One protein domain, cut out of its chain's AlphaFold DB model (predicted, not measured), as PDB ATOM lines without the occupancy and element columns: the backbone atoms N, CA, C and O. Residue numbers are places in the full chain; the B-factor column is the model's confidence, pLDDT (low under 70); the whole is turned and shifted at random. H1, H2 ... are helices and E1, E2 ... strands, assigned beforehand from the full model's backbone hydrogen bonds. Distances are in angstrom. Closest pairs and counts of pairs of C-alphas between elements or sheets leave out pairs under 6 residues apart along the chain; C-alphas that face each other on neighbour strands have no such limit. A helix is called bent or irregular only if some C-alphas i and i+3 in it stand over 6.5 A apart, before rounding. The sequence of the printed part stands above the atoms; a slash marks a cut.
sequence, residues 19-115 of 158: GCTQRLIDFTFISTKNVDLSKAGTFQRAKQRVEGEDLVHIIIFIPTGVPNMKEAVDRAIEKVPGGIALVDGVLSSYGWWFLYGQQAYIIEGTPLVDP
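Overview. This is residues 19 to 115 of the 158 residues of an uncharacterized protein of Planctomycetes bacterium (UniProt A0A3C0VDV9). A long, twisted sheet of four antiparallel strands, order E1 - E3 - E4 - E2, curls round helix H2 on one face, two layers in all; short H1 lies at one end of the rod. The printed part has 97 residues, with E1, H1, E2, H2, E3, E4 along the chain, class mixed. It is only just compact, close to loose: radius of gyration of the C-alphas 15.1 A, spans 50 by 20 by 19 A.

Arrangement. E3, residues 83 to 97, and E4, residues 100 to 113, form a hairpin; N 92 and O 106 are 2.8 A apart, within hydrogen-bond range. E1, residues 20 to 30, neighbours E3, with N 22 and O 93 at 2.8 A. E2, residues 50 to 59, neighbours E4, with N 54 and O 105 at 3.0 A. H2, residues 69 to 78, is on the sheet; its closest C-alpha pair with E2 is Ala 76 and Gly 52, 4.0 A. E2, H2, E3 make a split strand-helix-strand unit, E4 between its strands, with a right-handed crossover. H1, residues 37 to 42, is not on the sheet and is irregular, C-alphas 38 and 41 being 7.9 A apart. Every O i to N i+4 pair is within range in H2, but 0 of 2 in H1, where 2 of 3 O i to N i+3 pairs are.

Along the chain. E1 spans 24.0 A from C-alpha 20 (-57.365, -33.672, 98.871), E2 29.0 A, E3 33.9 A, H2 14.3 A, H1 9.8 A, and E4 38.1 A to C-alpha 113 (-58.635, -37.612, 130.986).

Size, cuts and confidence. The farthest C-alphas, Ser 38 and Leu 99, are 50.8 A apart. The printed part has no cut and no long link; no printed residue is under 70 in pLDDT.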
ATOM      1  N   GLY A  19     -56.815 -37.674  96.254       71.38
ATOM      2  CA  GLY A  19     -57.597 -37.168  97.379       71.38
ATOM      3  C   GLY A  19     -56.970 -35.918  97.983       71.38
ATOM      4  O   GLY A  19     -55.757 -35.853  98.181       71.38
ATOM      5  N   CYS A  20     -57.800 -34.916  98.256       82.81
ATOM      6  CA  CYS A  20     -57.365 -33.672  98.871       82.81
ATOM      7  C   CYS A  20     -57.650 -33.746 100.372       82.81
ATOM      8  O   CYS A  20     -58.793 -33.961 100.775       82.81
ATOM      9  N   THR A  21     -56.609 -33.567 101.186       88.50
ATOM     10  CA  THR A  21     -56.757 -33.348 102.629       88.50
ATOM     11  C   THR A  21     -56.433 -31.895 102.919       88.50
ATOM     12  O   THR A  21     -55.356 -31.415 102.565       88.50
ATOM     13  N   GLN A  22     -57.358 -31.187 103.553       90.62
ATOM     14  CA  GLN A  22     -57.196 -29.790 103.930       90.62
ATOM     15  C   GLN A  22     -57.269 -29.662 105.443       90.62
ATOM     16  O   GLN A  22     -58.279 -30.006 106.053       90.62
ATOM     17  N   ARG A  23     -56.208 -29.123 106.042       92.56
ATOM     18  CA  ARG A  23     -56.213 -28.719 107.447       92.56
ATOM     19  C   ARG A  23     -57.096 -27.483 107.585       92.56
ATOM     20  O   ARG A  23     -56.822 -26.464 106.955       92.56
ATOM     21  N   LEU A  24     -58.168 -27.598 108.358       91.62
ATOM     22  CA  LEU A  24     -59.169 -26.544 108.507       91.62
ATOM     23  C   LEU A  24     -58.822 -25.604 109.655       91.62
ATOM     24  O   LEU A  24     -58.827 -24.388 109.482       91.62
ATOM     25  N   ILE A  25     -58.561 -26.169 110.833       92.56
ATOM     26  CA  ILE A  25     -58.393 -25.398 112.060       92.56
ATOM     27  C   ILE A  25     -57.610 -26.195 113.102       92.56
ATOM     28  O   ILE A  25     -57.687 -27.425 113.160       92.56
ATOM     29  N   ASP A  26     -56.895 -25.452 113.941       93.31
ATOM     30  CA  ASP A  26     -56.162 -25.960 115.089       93.31
ATOM     31  C   ASP A  26     -56.816 -25.475 116.379       93.31
ATOM     32  O   ASP A  26     -57.044 -24.279 116.572       93.31
ATOM     33  N   PHE A  27     -57.107 -26.411 117.270       90.94
ATOM     34  CA  PHE A  27     -57.714 -26.169 118.565       90.94
ATOM     35  C   PHE A  27     -56.706 -26.441 119.672       90.94
ATOM     36  O   PHE A  27     -56.170 -27.539 119.792       90.94
ATOM     37  N   THR A  28     -56.515 -25.482 120.570       91.19
ATOM     38  CA  THR A  28     -55.757 -25.734 121.803       91.19
ATOM     39  C   THR A  28     -56.532 -26.657 122.748       91.19
ATOM     40  O   THR A  28     -55.940 -27.479 123.444       91.19
ATOM     41  N   PHE A  29     -57.862 -26.533 122.754       90.50
ATOM     42  CA  PHE A  29     -58.781 -27.331 123.558       90.50
ATOM     43  C   PHE A  29     -60.114 -27.478 122.817       90.50
ATOM     44  O   PHE A  29     -60.711 -26.474 122.425       90.50
ATOM     45  N   ILE A  30     -60.584 -28.709 122.632       92.00
ATOM     46  CA  ILE A  30     -61.881 -29.005 122.014       92.00
ATOM     47  C   ILE A  30     -62.570 -30.143 122.761       92.00
ATOM     48  O   ILE A  30     -61.952 -31.151 123.100       92.00
ATOM     49  N   SER A  31     -63.864 -29.978 123.026       89.69
ATOM     50  CA  SER A  31     -64.697 -31.023 123.610       89.69
ATOM     51  C   SER A  31     -66.119 -30.943 123.078       89.69
ATOM     52  O   SER A  31     -66.669 -29.864 122.863       89.69
ATOM     53  N   THR A  32     -66.699 -32.113 122.887       87.94
ATOM     54  CA  THR A  32     -68.104 -32.363 122.563       87.94
ATOM     55  C   THR A  32     -68.888 -32.886 123.770       87.94
ATOM     56  O   THR A  32     -70.107 -33.045 123.680       87.94
ATOM     57  N   LYS A  33     -68.203 -33.120 124.898       82.06
ATOM     58  CA  LYS A  33     -68.762 -33.561 126.180       82.06
ATOM     59  C   LYS A  33     -68.813 -32.389 127.159       82.06
ATOM     60  O   LYS A  33     -68.128 -31.383 126.993       82.06
ATOM     61  N   ASN A  34     -69.642 -32.507 128.193       83.31
ATOM     62  CA  ASN A  34     -69.698 -31.482 129.228       83.31
ATOM     63  C   ASN A  34     -68.460 -31.595 130.130       83.31
ATOM     64  O   ASN A  34     -68.221 -32.653 130.712       83.31
ATOM     65  N   VAL A  35     -67.675 -30.522 130.228       83.69
ATOM     66  CA  VAL A  35     -66.418 -30.501 130.985       83.69
ATOM     67  C   VAL A  35     -66.543 -29.565 132.179       83.69
ATOM     68  O   VAL A  35     -66.740 -28.362 132.020       83.69
ATOM     69  N   ASP A  36     -66.360 -30.113 133.378       83.44
ATOM     70  CA  ASP A  36     -66.273 -29.328 134.607       83.44
ATOM     71  C   ASP A  36     -64.867 -28.727 134.767       83.44
ATOM     72  O   ASP A  36     -63.932 -29.356 135.270       83.44
ATOM     73  N   LEU A  37     -64.714 -27.474 134.339       81.75
ATOM     74  CA  LEU A  37     -63.444 -26.751 134.424       81.75
ATOM     75  C   LEU A  37     -63.014 -26.443 135.867       81.75
ATOM     76  O   LEU A  37     -61.843 -26.135 136.086       81.75
ATOM     77  N   SER A  38     -63.892 -26.568 136.869       84.25
ATOM     78  CA  SER A  38     -63.493 -26.420 138.276       84.25
ATOM     79  C   SER A  38     -62.521 -27.517 138.718       84.25
ATOM     80  O   SER A  38     -61.733 -27.305 139.639       84.25
ATOM     81  N   LYS A  39     -62.510 -28.662 138.024       81.44
ATOM     82  CA  LYS A  39     -61.585 -29.780 138.266       81.44
ATOM     83  C   LYS A  39     -60.380 -29.785 137.326       81.44
ATOM     84  O   LYS A  39     -59.610 -30.745 137.343       81.44
ATOM     85  N   ALA A  40     -60.158 -28.710 136.563       77.75
ATOM     86  CA  ALA A  40     -59.120 -28.649 135.533       77.75
ATOM     87  C   ALA A  40     -57.708 -29.015 136.022       77.75
ATOM     88  O   ALA A  40     -56.938 -29.608 135.272       77.75
ATOM     89  N   GLY A  41     -57.377 -28.726 137.286       81.50
ATOM     90  CA  GLY A  41     -56.080 -29.075 137.878       81.50
ATOM     91  C   GLY A  41     -55.857 -30.574 138.123       81.50
ATOM     92  O   GLY A  41     -54.725 -30.983 138.360       81.50
ATOM     93  N   THR A  42     -56.909 -31.394 138.072       84.94
ATOM     94  CA  THR A  42     -56.835 -32.852 138.289       84.94
ATOM     95  C   THR A  42     -56.747 -33.651 136.992       84.94
ATOM     96  O   THR A  42     -56.432 -34.842 137.017       84.94
ATOM     97  N   PHE A  43     -57.009 -33.002 135.857       87.69
ATOM     98  CA  PHE A  43     -57.032 -33.657 134.563       87.69
ATOM     99  C   PHE A  43     -55.631 -34.048 134.104       87.69
ATOM    100  O   PHE A  43     -54.668 -33.292 134.239       87.69
ATOM    101  N   GLN A  44     -55.526 -35.234 133.515       88.31
ATOM    102  CA  GLN A  44     -54.264 -35.782 133.035       88.31
ATOM    103  C   GLN A  44     -54.292 -35.896 131.518       88.31
ATOM    104  O   GLN A  44     -55.269 -36.356 130.930       88.31
ATOM    105  N   ARG A  45     -53.205 -35.486 130.861       89.56
ATOM    106  CA  ARG A  45     -53.043 -35.738 129.427       89.56
ATOM    107  C   ARG A  45     -52.746 -37.220 129.220       89.56
ATOM    108  O   ARG A  45     -51.872 -37.780 129.886       89.56
ATOM    109  N   ALA A  46     -53.444 -37.844 128.281       86.69
ATOM    110  CA  ALA A  46     -53.126 -39.190 127.843       86.69
ATOM    111  C   ALA A  46     -51.720 -39.226 127.220       86.69
ATOM    112  O   ALA A  46     -51.239 -38.247 126.647       86.69
ATOM    113  N   LYS A  47     -51.051 -40.378 127.329       85.19
ATOM    114  CA  LYS A  47     -49.678 -40.557 126.826       85.19
ATOM    115  C   LYS A  47     -49.596 -40.608 125.299       85.19
ATOM    116  O   LYS A  47     -48.517 -40.423 124.746       85.19
ATOM    117  N   GLN A  48     -50.709 -40.907 124.635       88.19
ATOM    118  CA  GLN A  48     -50.780 -41.097 123.193       88.19
ATOM    119  C   GLN A  48     -51.758 -40.101 122.582       88.19
ATOM    120  O   GLN A  48     -52.814 -39.816 123.148       88.19
ATOM    121  N   ARG A  49     -51.385 -39.587 121.409       90.88
ATOM    122  CA  ARG A  49     -52.284 -38.834 120.542       90.88
ATOM    123  C   ARG A  49     -53.271 -39.814 119.914       90.88
ATOM    124  O   ARG A  49     -52.882 -40.920 119.546       90.88
ATOM    125  N   VAL A  50     -54.527 -39.410 119.811       93.19
ATOM    126  CA  VAL A  50     -55.580 -40.200 119.179       93.19
ATOM    127  C   VAL A  50     -56.128 -39.459 117.977       93.19
ATOM    128  O   VAL A  50     -56.110 -38.230 117.914       93.19
ATOM    129  N   GLU A  51     -56.633 -40.242 117.043       94.00
ATOM    130  CA  GLU A  51     -57.307 -39.771 115.845       94.00
ATOM    131  C   GLU A  51     -58.761 -40.230 115.895       94.00
ATOM    132  O   GLU A  51     -59.033 -41.349 116.327       94.00
ATOM    133  N   GLY A  52     -59.701 -39.400 115.475       93.19
ATOM    134  CA  GLY A  52     -61.088 -39.780 115.249       93.19
ATOM    135  C   GLY A  52     -61.504 -39.331 113.865       93.19
ATOM    136  O   GLY A  52     -61.202 -38.214 113.454       93.19
ATOM    137  N   GLU A  53     -62.193 -40.209 113.152       93.81
ATOM    138  CA  GLU A  53     -62.684 -39.932 111.812       93.81
ATOM    139  C   GLU A  53     -64.182 -40.209 111.735       93.81
ATOM    140  O   GLU A  53     -64.685 -41.170 112.322       93.81
ATOM    141  N   ASP A  54     -64.890 -39.355 111.006       92.69
ATOM    142  CA  ASP A  54     -66.253 -39.619 110.567       92.69
ATOM    143  C   ASP A  54     -66.281 -39.571 109.042       92.69
ATOM    144  O   ASP A  54     -66.144 -38.503 108.439       92.69
ATOM    145  N   LEU A  55     -66.374 -40.757 108.437       90.38
ATOM    146  CA  LEU A  55     -66.244 -40.975 107.004       90.38
ATOM    147  C   LEU A  55     -67.582 -41.408 106.413       90.38
ATOM    148  O   LEU A  55     -68.207 -42.367 106.864       90.38
ATOM    149  N   VAL A  56     -67.981 -40.730 105.343       90.38
ATOM    150  CA  VAL A  56     -69.127 -41.101 104.522       90.38
ATOM    151  C   VAL A  56     -68.670 -41.541 103.144       90.38
ATOM    152  O   VAL A  56     -67.677 -41.061 102.588       90.38
ATOM    153  N   HIS A  57     -69.423 -42.475 102.580       88.62
ATOM    154  CA  HIS A  57     -69.195 -42.956 101.235       88.62
ATOM    155  C   HIS A  57     -70.077 -42.196 100.263       88.62
ATOM    156  O   HIS A  57     -71.204 -41.801 100.557       88.62
ATOM    157  N   ILE A  58     -69.564 -42.012  99.063       85.00
ATOM    158  CA  ILE A  58     -70.336 -41.488  97.958       85.00
ATOM    159  C   ILE A  58     -70.281 -42.584  96.885       85.00
ATOM    160  O   ILE A  58     -69.222 -43.169  96.624       85.00
ATOM    161  N   ILE A  59     -71.430 -42.922  96.301       86.06
ATOM    162  CA  ILE A  59     -71.540 -43.956  95.264       86.06
ATOM    163  C   ILE A  59     -72.138 -43.307  94.024       86.06
ATOM    164  O   ILE A  59     -73.271 -42.825  94.056       86.06
ATOM    165  N   ILE A  60     -71.379 -43.304  92.929       83.69
ATOM    166  CA  ILE A  60     -71.713 -42.720  91.620       83.69
ATOM    167  C   ILE A  60     -71.976 -41.213  91.609       83.69
ATOM    168  O   ILE A  60     -71.262 -40.549  90.881       83.69
ATOM    169  N   PHE A  61     -72.983 -40.715  92.350       76.38
ATOM    170  CA  PHE A  61     -73.316 -39.302  92.655       76.38
ATOM    171  C   PHE A  61     -74.158 -39.126  93.927       76.38
ATOM    172  O   PHE A  61     -74.495 -37.998  94.282       76.38
ATOM    173  N   ILE A  62     -74.508 -40.211  94.620       82.12
ATOM    174  CA  ILE A  62     -75.372 -40.156  95.795       82.12
ATOM    175  C   ILE A  62     -74.483 -40.291  97.037       82.12
ATOM    176  O   ILE A  62     -73.907 -41.365  97.249       82.12
ATOM    177  N   PRO A  63     -74.330 -39.227  97.846       78.75
ATOM    178  CA  PRO A  63     -73.697 -39.350  99.150       78.75
ATOM    179  C   PRO A  63     -74.597 -40.194 100.055       78.75
ATOM    180  O   PRO A  63     -75.803 -39.964 100.129       78.75
ATOM    181  N   THR A  64     -74.022 -41.174 100.750       87.25
ATOM    182  CA  THR A  64     -74.775 -42.009 101.700       87.25
ATOM    183  C   THR A  64     -75.106 -41.261 102.994       87.25
ATOM    184  O   THR A  64     -75.872 -41.764 103.809       87.25
ATOM    185  N   GLY A  65     -74.531 -40.073 103.195       85.69
ATOM    186  CA  GLY A  65     -74.736 -39.224 104.363       85.69
ATOM    187  C   GLY A  65     -73.907 -37.942 104.286       85.69
ATOM    188  O   GLY A  65     -73.278 -37.659 103.267       85.69
ATOM    189  N   VAL A  66     -73.905 -37.178 105.377       85.94
ATOM    190  CA  VAL A  66     -73.082 -35.973 105.549       85.94
ATOM    191  C   VAL A  66     -72.107 -36.242 106.695       85.94
ATOM    192  O   VAL A  66     -72.572 -36.649 107.760       85.94
ATOM    193  N   PRO A  67     -70.793 -36.041 106.503       87.69
ATOM    194  CA  PRO A  67     -69.827 -36.262 107.567       87.69
ATOM    195  C   PRO A  67     -70.006 -35.199 108.654       87.69
ATOM    196  O   PRO A  67     -70.283 -34.031 108.362       87.69
ATOM    197  N   ASN A  68     -69.838 -35.591 109.911       90.44
ATOM    198  CA  ASN A  68     -70.061 -34.728 111.060       90.44
ATOM    199  C   ASN A  68     -68.795 -34.603 111.916       90.44
ATOM    200  O   ASN A  68     -68.297 -35.562 112.501       90.44
ATOM    201  N   MET A  69     -68.308 -33.366 112.038       89.56
ATOM    202  CA  MET A  69     -67.158 -33.028 112.875       89.56
ATOM    203  C   MET A  69     -67.363 -33.419 114.343       89.56
ATOM    204  O   MET A  69     -66.411 -33.850 114.990       89.56
ATOM    205  N   LYS A  70     -68.584 -33.274 114.876       91.56
ATOM    206  CA  LYS A  70     -68.904 -33.654 116.256       91.56
ATOM    207  C   LYS A  70     -68.616 -35.137 116.481       91.56
ATOM    208  O   LYS A  70     -67.962 -35.465 117.466       91.56
ATOM    209  N   GLU A  71     -68.984 -35.992 115.530       92.62
ATOM    210  CA  GLU A  71     -68.833 -37.436 115.717       92.62
ATOM    211  C   GLU A  71     -67.381 -37.870 115.549       92.62
ATOM    212  O   GLU A  71     -66.924 -38.758 116.263       92.62
ATOM    213  N   ALA A  72     -66.613 -37.191 114.691       92.62
ATOM    214  CA  ALA A  72     -65.167 -37.382 114.629       92.62
ATOM    215  C   ALA A  72     -64.500 -37.057 115.983       92.62
ATOM    216  O   ALA A  72     -63.661 -37.822 116.463       92.62
ATOM    217  N   VAL A  73     -64.907 -35.959 116.635       92.56
ATOM    218  CA  VAL A  73     -64.403 -35.563 117.964       92.56
ATOM    219  C   VAL A  73     -64.854 -36.545 119.045       92.56
ATOM    220  O   VAL A  73     -64.026 -36.968 119.852       92.56
ATOM    221  N   ASP A  74     -66.125 -36.945 119.056       92.38
ATOM    222  CA  ASP A  74     -66.652 -37.907 120.029       92.38
ATOM    223  C   ASP A  74     -65.927 -39.254 119.914       92.38
ATOM    224  O   ASP A  74     -65.404 -39.751 120.914       92.38
ATOM    225  N   ARG A  75     -65.756 -39.778 118.693       92.38
ATOM    226  CA  ARG A  75     -64.985 -41.007 118.438       92.38
ATOM    227  C   ARG A  75     -63.531 -40.886 118.888       92.38
ATOM    228  O   ARG A  75     -62.977 -41.857 119.394       92.38
ATOM    229  N   ALA A  76     -62.899 -39.725 118.711       92.94
ATOM    230  CA  ALA A  76     -61.541 -39.494 119.197       92.94
ATOM    231  C   ALA A  76     -61.480 -39.525 120.733       92.94
ATOM    232  O   ALA A  76     -60.628 -40.206 121.301       92.94
ATOM    233  N   ILE A  77     -62.390 -38.824 121.415       90.81
ATOM    234  CA  ILE A  77     -62.438 -38.769 122.884       90.81
ATOM    235  C   ILE A  77     -62.727 -40.156 123.479       90.81
ATOM    236  O   ILE A  77     -62.113 -40.540 124.472       90.81
ATOM    237  N   GLU A  78     -63.621 -40.928 122.863       88.88
ATOM    238  CA  GLU A  78     -64.049 -42.250 123.340       88.88
ATOM    239  C   GLU A  78     -62.995 -43.349 123.200       88.88
ATOM    240  O   GLU A  78     -63.100 -44.379 123.863       88.88
ATOM    241  N   LYS A  79     -61.931 -43.125 122.416       88.50
ATOM    242  CA  LYS A  79     -60.791 -44.054 122.359       88.50
ATOM    243  C   LYS A  79     -60.057 -44.184 123.694       88.50
ATOM    244  O   LYS A  79     -59.334 -45.161 123.882       88.50
ATOM    245  N   VAL A  80     -60.211 -43.220 124.605       86.81
ATOM    246  CA  VAL A  80     -59.572 -43.245 125.924       86.81
ATOM    247  C   VAL A  80     -60.637 -43.259 127.025       86.81
ATOM    248  O   VAL A  80     -61.469 -42.349 127.077       86.81
ATOM    249  N   PRO A  81     -60.618 -44.248 127.940       83.56
ATOM    250  CA  PRO A  81     -61.550 -44.286 129.065       83.56
ATOM    251  C   PRO A  81     -61.360 -43.049 129.948       83.56
ATOM    252  O   PRO A  81     -60.236 -42.664 130.271       83.56
ATOM    253  N   GLY A  82     -62.463 -42.402 130.317       84.56
ATOM    254  CA  GLY A  82     -62.431 -41.136 131.055       84.56
ATOM    255  C   GLY A  82     -61.985 -39.924 130.229       84.56
ATOM    256  O   GLY A  82     -61.750 -38.861 130.802       84.56
ATOM    257  N   GLY A  83     -61.863 -40.057 128.903       87.38
ATOM    258  CA  GLY A  83     -61.620 -38.940 127.996       87.38
ATOM    259  C   GLY A  83     -62.761 -37.922 128.048       87.38
ATOM    260  O   GLY A  83     -63.930 -38.263 127.848       87.38
ATOM    261  N   ILE A  84     -62.412 -36.662 128.299       91.00
ATOM    262  CA  ILE A  84     -63.361 -35.542 128.411       91.00
ATOM    263  C   ILE A  84     -63.160 -34.479 127.330       91.00
ATOM    264  O   ILE A  84     -64.092 -33.749 127.012       91.00
ATOM    265  N   ALA A  85     -61.956 -34.364 126.771       92.38
ATOM    266  CA  ALA A  85     -61.605 -33.362 125.770       92.38
ATOM    267  C   ALA A  85     -60.369 -33.805 124.979       92.38
ATOM    268  O   ALA A  85     -59.679 -34.744 125.374       92.38
ATOM    269  N   LEU A  86     -60.055 -33.093 123.901       93.19
ATOM    270  CA  LEU A  86     -58.781 -33.177 123.194       93.19
ATOM    271  C   LEU A  86     -58.025 -31.856 123.357       93.19
ATOM    272  O   LEU A  86     -58.598 -30.776 123.200       93.19
ATOM    273  N   VAL A  87     -56.730 -31.945 123.639       93.44
ATOM    274  CA  VAL A  87     -55.793 -30.819 123.589       93.44
ATOM    275  C   VAL A  87     -54.922 -30.913 122.347       93.44
ATOM    276  O   VAL A  87     -54.620 -32.012 121.871       93.44
ATOM    277  N   ASP A  88     -54.516 -29.754 121.835       93.00
ATOM    278  CA  ASP A  88     -53.691 -29.643 120.628       93.00
ATOM    279  C   ASP A  88     -54.336 -30.392 119.438       93.00
ATOM    280  O   ASP A  88     -53.696 -31.189 118.747       93.00
ATOM    281  N   GLY A  89     -55.645 -30.188 119.270       91.88
ATOM    282  CA  GLY A  89     -56.501 -30.806 118.265       91.88
ATOM    283  C   GLY A  89     -56.288 -30.205 116.876       91.88
ATOM    284  O   GLY A  89     -56.303 -28.990 116.726       91.88
ATOM    285  N   VAL A  90     -56.124 -31.032 115.851       95.25
ATOM    286  CA  VAL A  90     -55.991 -30.614 114.451       95.25
ATOM    287  C   VAL A  90     -57.151 -31.209 113.678       95.25
ATOM    288  O   VAL A  90     -57.262 -32.431 113.599       95.25
ATOM    289  N   LEU A  91     -58.011 -30.355 113.124       94.38
ATOM    290  CA  LEU A  91     -59.132 -30.782 112.295       94.38
ATOM    291  C   LEU A  91     -58.761 -30.689 110.817       94.38
ATOM    292  O   LEU A  91     -58.402 -29.621 110.312       94.38
ATOM    293  N   SER A  92     -58.946 -31.796 110.117       95.00
ATOM    294  CA  SER A  92     -58.740 -31.929 108.684       95.00
ATOM    295  C   SER A  92     -60.024 -32.389 108.000       95.00
ATOM    296  O   SER A  92     -60.781 -33.200 108.528       95.00
ATOM    297  N   SER A  93     -60.272 -31.862 106.807       92.25
ATOM    298  CA  SER A  93     -61.297 -32.356 105.890       92.25
ATOM    299  C   SER A  93     -60.619 -33.156 104.792       92.25
ATOM    300  O   SER A  93     -59.654 -32.685 104.189       92.25
ATOM    301  N   TYR A  94     -61.117 -34.357 104.540       91.38
ATOM    302  CA  TYR A  94     -60.650 -35.242 103.487       91.38
ATOM    303  C   TYR A  94     -61.770 -35.473 102.478       91.38
ATOM    304  O   TYR A  94     -62.922 -35.704 102.847       91.38
ATOM    305  N   GLY A  95     -61.433 -35.423 101.193       88.00
ATOM    306  CA  GLY A  95     -62.386 -35.696 100.129       88.00
ATOM    307  C   GLY A  95     -61.712 -36.187  98.859       88.00
ATOM    308  O   GLY A  95     -60.725 -35.611  98.394       88.00
ATOM    309  N   TRP A  96     -62.281 -37.232  98.267       85.12
ATOM    310  CA  TRP A  96     -61.951 -37.672  96.916       85.12
ATOM    311  C   TRP A  96     -63.164 -38.323  96.263       85.12
ATOM    312  O   TRP A  96     -64.035 -38.870  96.943       85.12
ATOM    313  N   TRP A  97     -63.247 -38.230  94.938       78.62
ATOM    314  CA  TRP A  97     -64.464 -38.598  94.234       78.62
ATOM    315  C   TRP A  97     -64.226 -39.011  92.780       78.62
ATOM    316  O   TRP A  97     -63.699 -38.231  91.988       78.62
ATOM    317  N   PHE A  98     -64.681 -40.217  92.421       77.12
ATOM    318  CA  PHE A  98     -64.818 -40.659  91.031       77.12
ATOM    319  C   PHE A  98     -66.110 -41.485  90.846       77.12
ATOM    320  O   PHE A  98     -67.198 -40.931  90.917       77.12
ATOM    321  N   LEU A  99     -66.024 -42.804  90.636       82.50
ATOM    322  CA  LEU A  99     -67.183 -43.722  90.634       82.50
ATOM    323  C   LEU A  99     -67.581 -44.164  92.049       82.50
ATOM    324  O   LEU A  99     -68.744 -44.441  92.341       82.50
ATOM    325  N   TYR A 100     -66.582 -44.215  92.918       83.50
ATOM    326  CA  TYR A 100     -66.690 -44.325  94.358       83.50
ATOM    327  C   TYR A 100     -65.838 -43.203  94.928       83.50
ATOM    328  O   TYR A 100     -64.828 -42.813  94.333       83.50
ATOM    329  N   GLY A 101     -66.246 -42.672  96.063       85.31
ATOM    330  CA  GLY A 101     -65.417 -41.735  96.783       85.31
ATOM    331  C   GLY A 101     -65.801 -41.667  98.235       85.31
ATOM    332  O   GLY A 101     -66.739 -42.321  98.701       85.31
ATOM    333  N   GLN A 102     -65.010 -40.896  98.953       89.69
ATOM    334  CA  GLN A 102     -65.116 -40.778 100.388       89.69
ATOM    335  C   GLN A 102     -64.961 -39.317 100.758       89.69
ATOM    336  O   GLN A 102     -64.166 -38.586 100.161       89.69
ATOM    337  N   GLN A 103     -65.732 -38.918 101.756       90.12
ATOM    338  CA  GLN A 103     -65.611 -37.623 102.391       90.12
ATOM    339  C   GLN A 103     -65.538 -37.851 103.893       90.12
ATOM    340  O   GLN A 103     -66.334 -38.620 104.427       90.12
ATOM    341  N   ALA A 104     -64.588 -37.215 104.569       91.81
ATOM    342  CA  ALA A 104     -64.396 -37.408 105.995       91.81
ATOM    343  C   ALA A 104     -63.972 -36.127 106.709       91.81
ATOM    344  O   ALA A 104     -63.269 -35.286 106.147       91.81
ATOM    345  N   TYR A 105     -64.363 -36.024 107.977       94.94
ATOM    346  CA  TYR A 105     -63.699 -35.152 108.940       94.94
ATOM    347  C   TYR A 105     -62.784 -35.998 109.810       94.94
ATOM    348  O   TYR A 105     -63.226 -36.985 110.391       94.94
ATOM    349  N   ILE A 106     -61.523 -35.593 109.893       94.38
ATOM    350  CA  ILE A 106     -60.484 -36.271 110.660       94.38
ATOM    351  C   ILE A 106     -60.000 -35.291 111.715       94.38
ATOM    352  O   ILE A 106     -59.614 -34.168 111.389       94.38
ATOM    353  N   ILE A 107     -60.029 -35.696 112.977       95.62
ATOM    354  CA  ILE A 107     -59.473 -34.920 114.075       95.62
ATOM    355  C   ILE A 107     -58.399 -35.713 114.795       95.62
ATOM    356  O   ILE A 107     -58.618 -36.835 115.238       95.62
ATOM    357  N   GLU A 108     -57.245 -35.092 114.971       95.06
ATOM    358  CA  GLU A 108     -56.154 -35.651 115.755       95.06
ATOM    359  C   GLU A 108     -55.908 -34.781 116.976       95.06
ATOM    360  O   GLU A 108     -55.821 -33.566 116.845       95.06
ATOM    361  N   GLY A 109     -55.730 -35.363 118.153       93.94
ATOM    362  CA  GLY A 109     -55.512 -34.601 119.382       93.94
ATOM    363  C   GLY A 109     -54.998 -35.476 120.510       93.94
ATOM    364  O   GLY A 109     -55.049 -36.700 120.439       93.94
ATOM    365  N   THR A 110     -54.478 -34.865 121.568       94.88
ATOM    366  CA  THR A 110     -54.108 -35.601 122.782       94.88
ATOM    367  C   THR A 110     -55.301 -35.595 123.733       94.88
ATOM    368  O   THR A 110     -55.738 -34.515 124.125       94.88
ATOM    369  N   PRO A 111     -55.848 -36.749 124.134       92.38
ATOM    370  CA  PRO A 111     -56.967 -36.775 125.064       92.38
ATOM    371  C   PRO A 111     -56.599 -36.213 126.426       92.38
ATOM    372  O   PRO A 111     -55.522 -36.476 126.965       92.38
ATOM    373  N   LEU A 112     -57.525 -35.457 126.988       91.62
ATOM    374  CA  LEU A 112     -57.515 -35.048 128.374       91.62
ATOM    375  C   LEU A 112     -58.467 -35.964 129.142       91.62
ATOM    376  O   LEU A 112     -59.613 -36.148 128.733       91.62
ATOM    377  N   VAL A 113     -57.969 -36.557 130.221       90.06
ATOM    378  CA  VAL A 113     -58.635 -37.612 130.986       90.06
ATOM    379  C   VAL A 113     -58.952 -37.104 132.383       90.06
ATOM    380  O   VAL A 113     -58.081 -36.546 133.055       90.06
ATOM    381  N   ASP A 114     -60.186 -37.331 132.825       89.31
ATOM    382  CA  ASP A 114     -60.568 -37.196 134.229       89.31
ATOM    383  C   ASP A 114     -60.333 -38.542 134.944       89.31
ATOM    384  O   ASP A 114     -61.008 -39.527 134.618       89.31
ATOM    385  N   PRO A 115     -59.399 -38.626 135.915       82.88
ATOM    386  CA  PRO A 115     -59.132 -39.859 136.656       82.88
ATOM    387  C   PRO A 115     -60.363 -40.429 137.373       82.88
ATOM    388  O   PRO A 115     -60.487 -41.648 137.482       82.88
TER     389      PRO A 115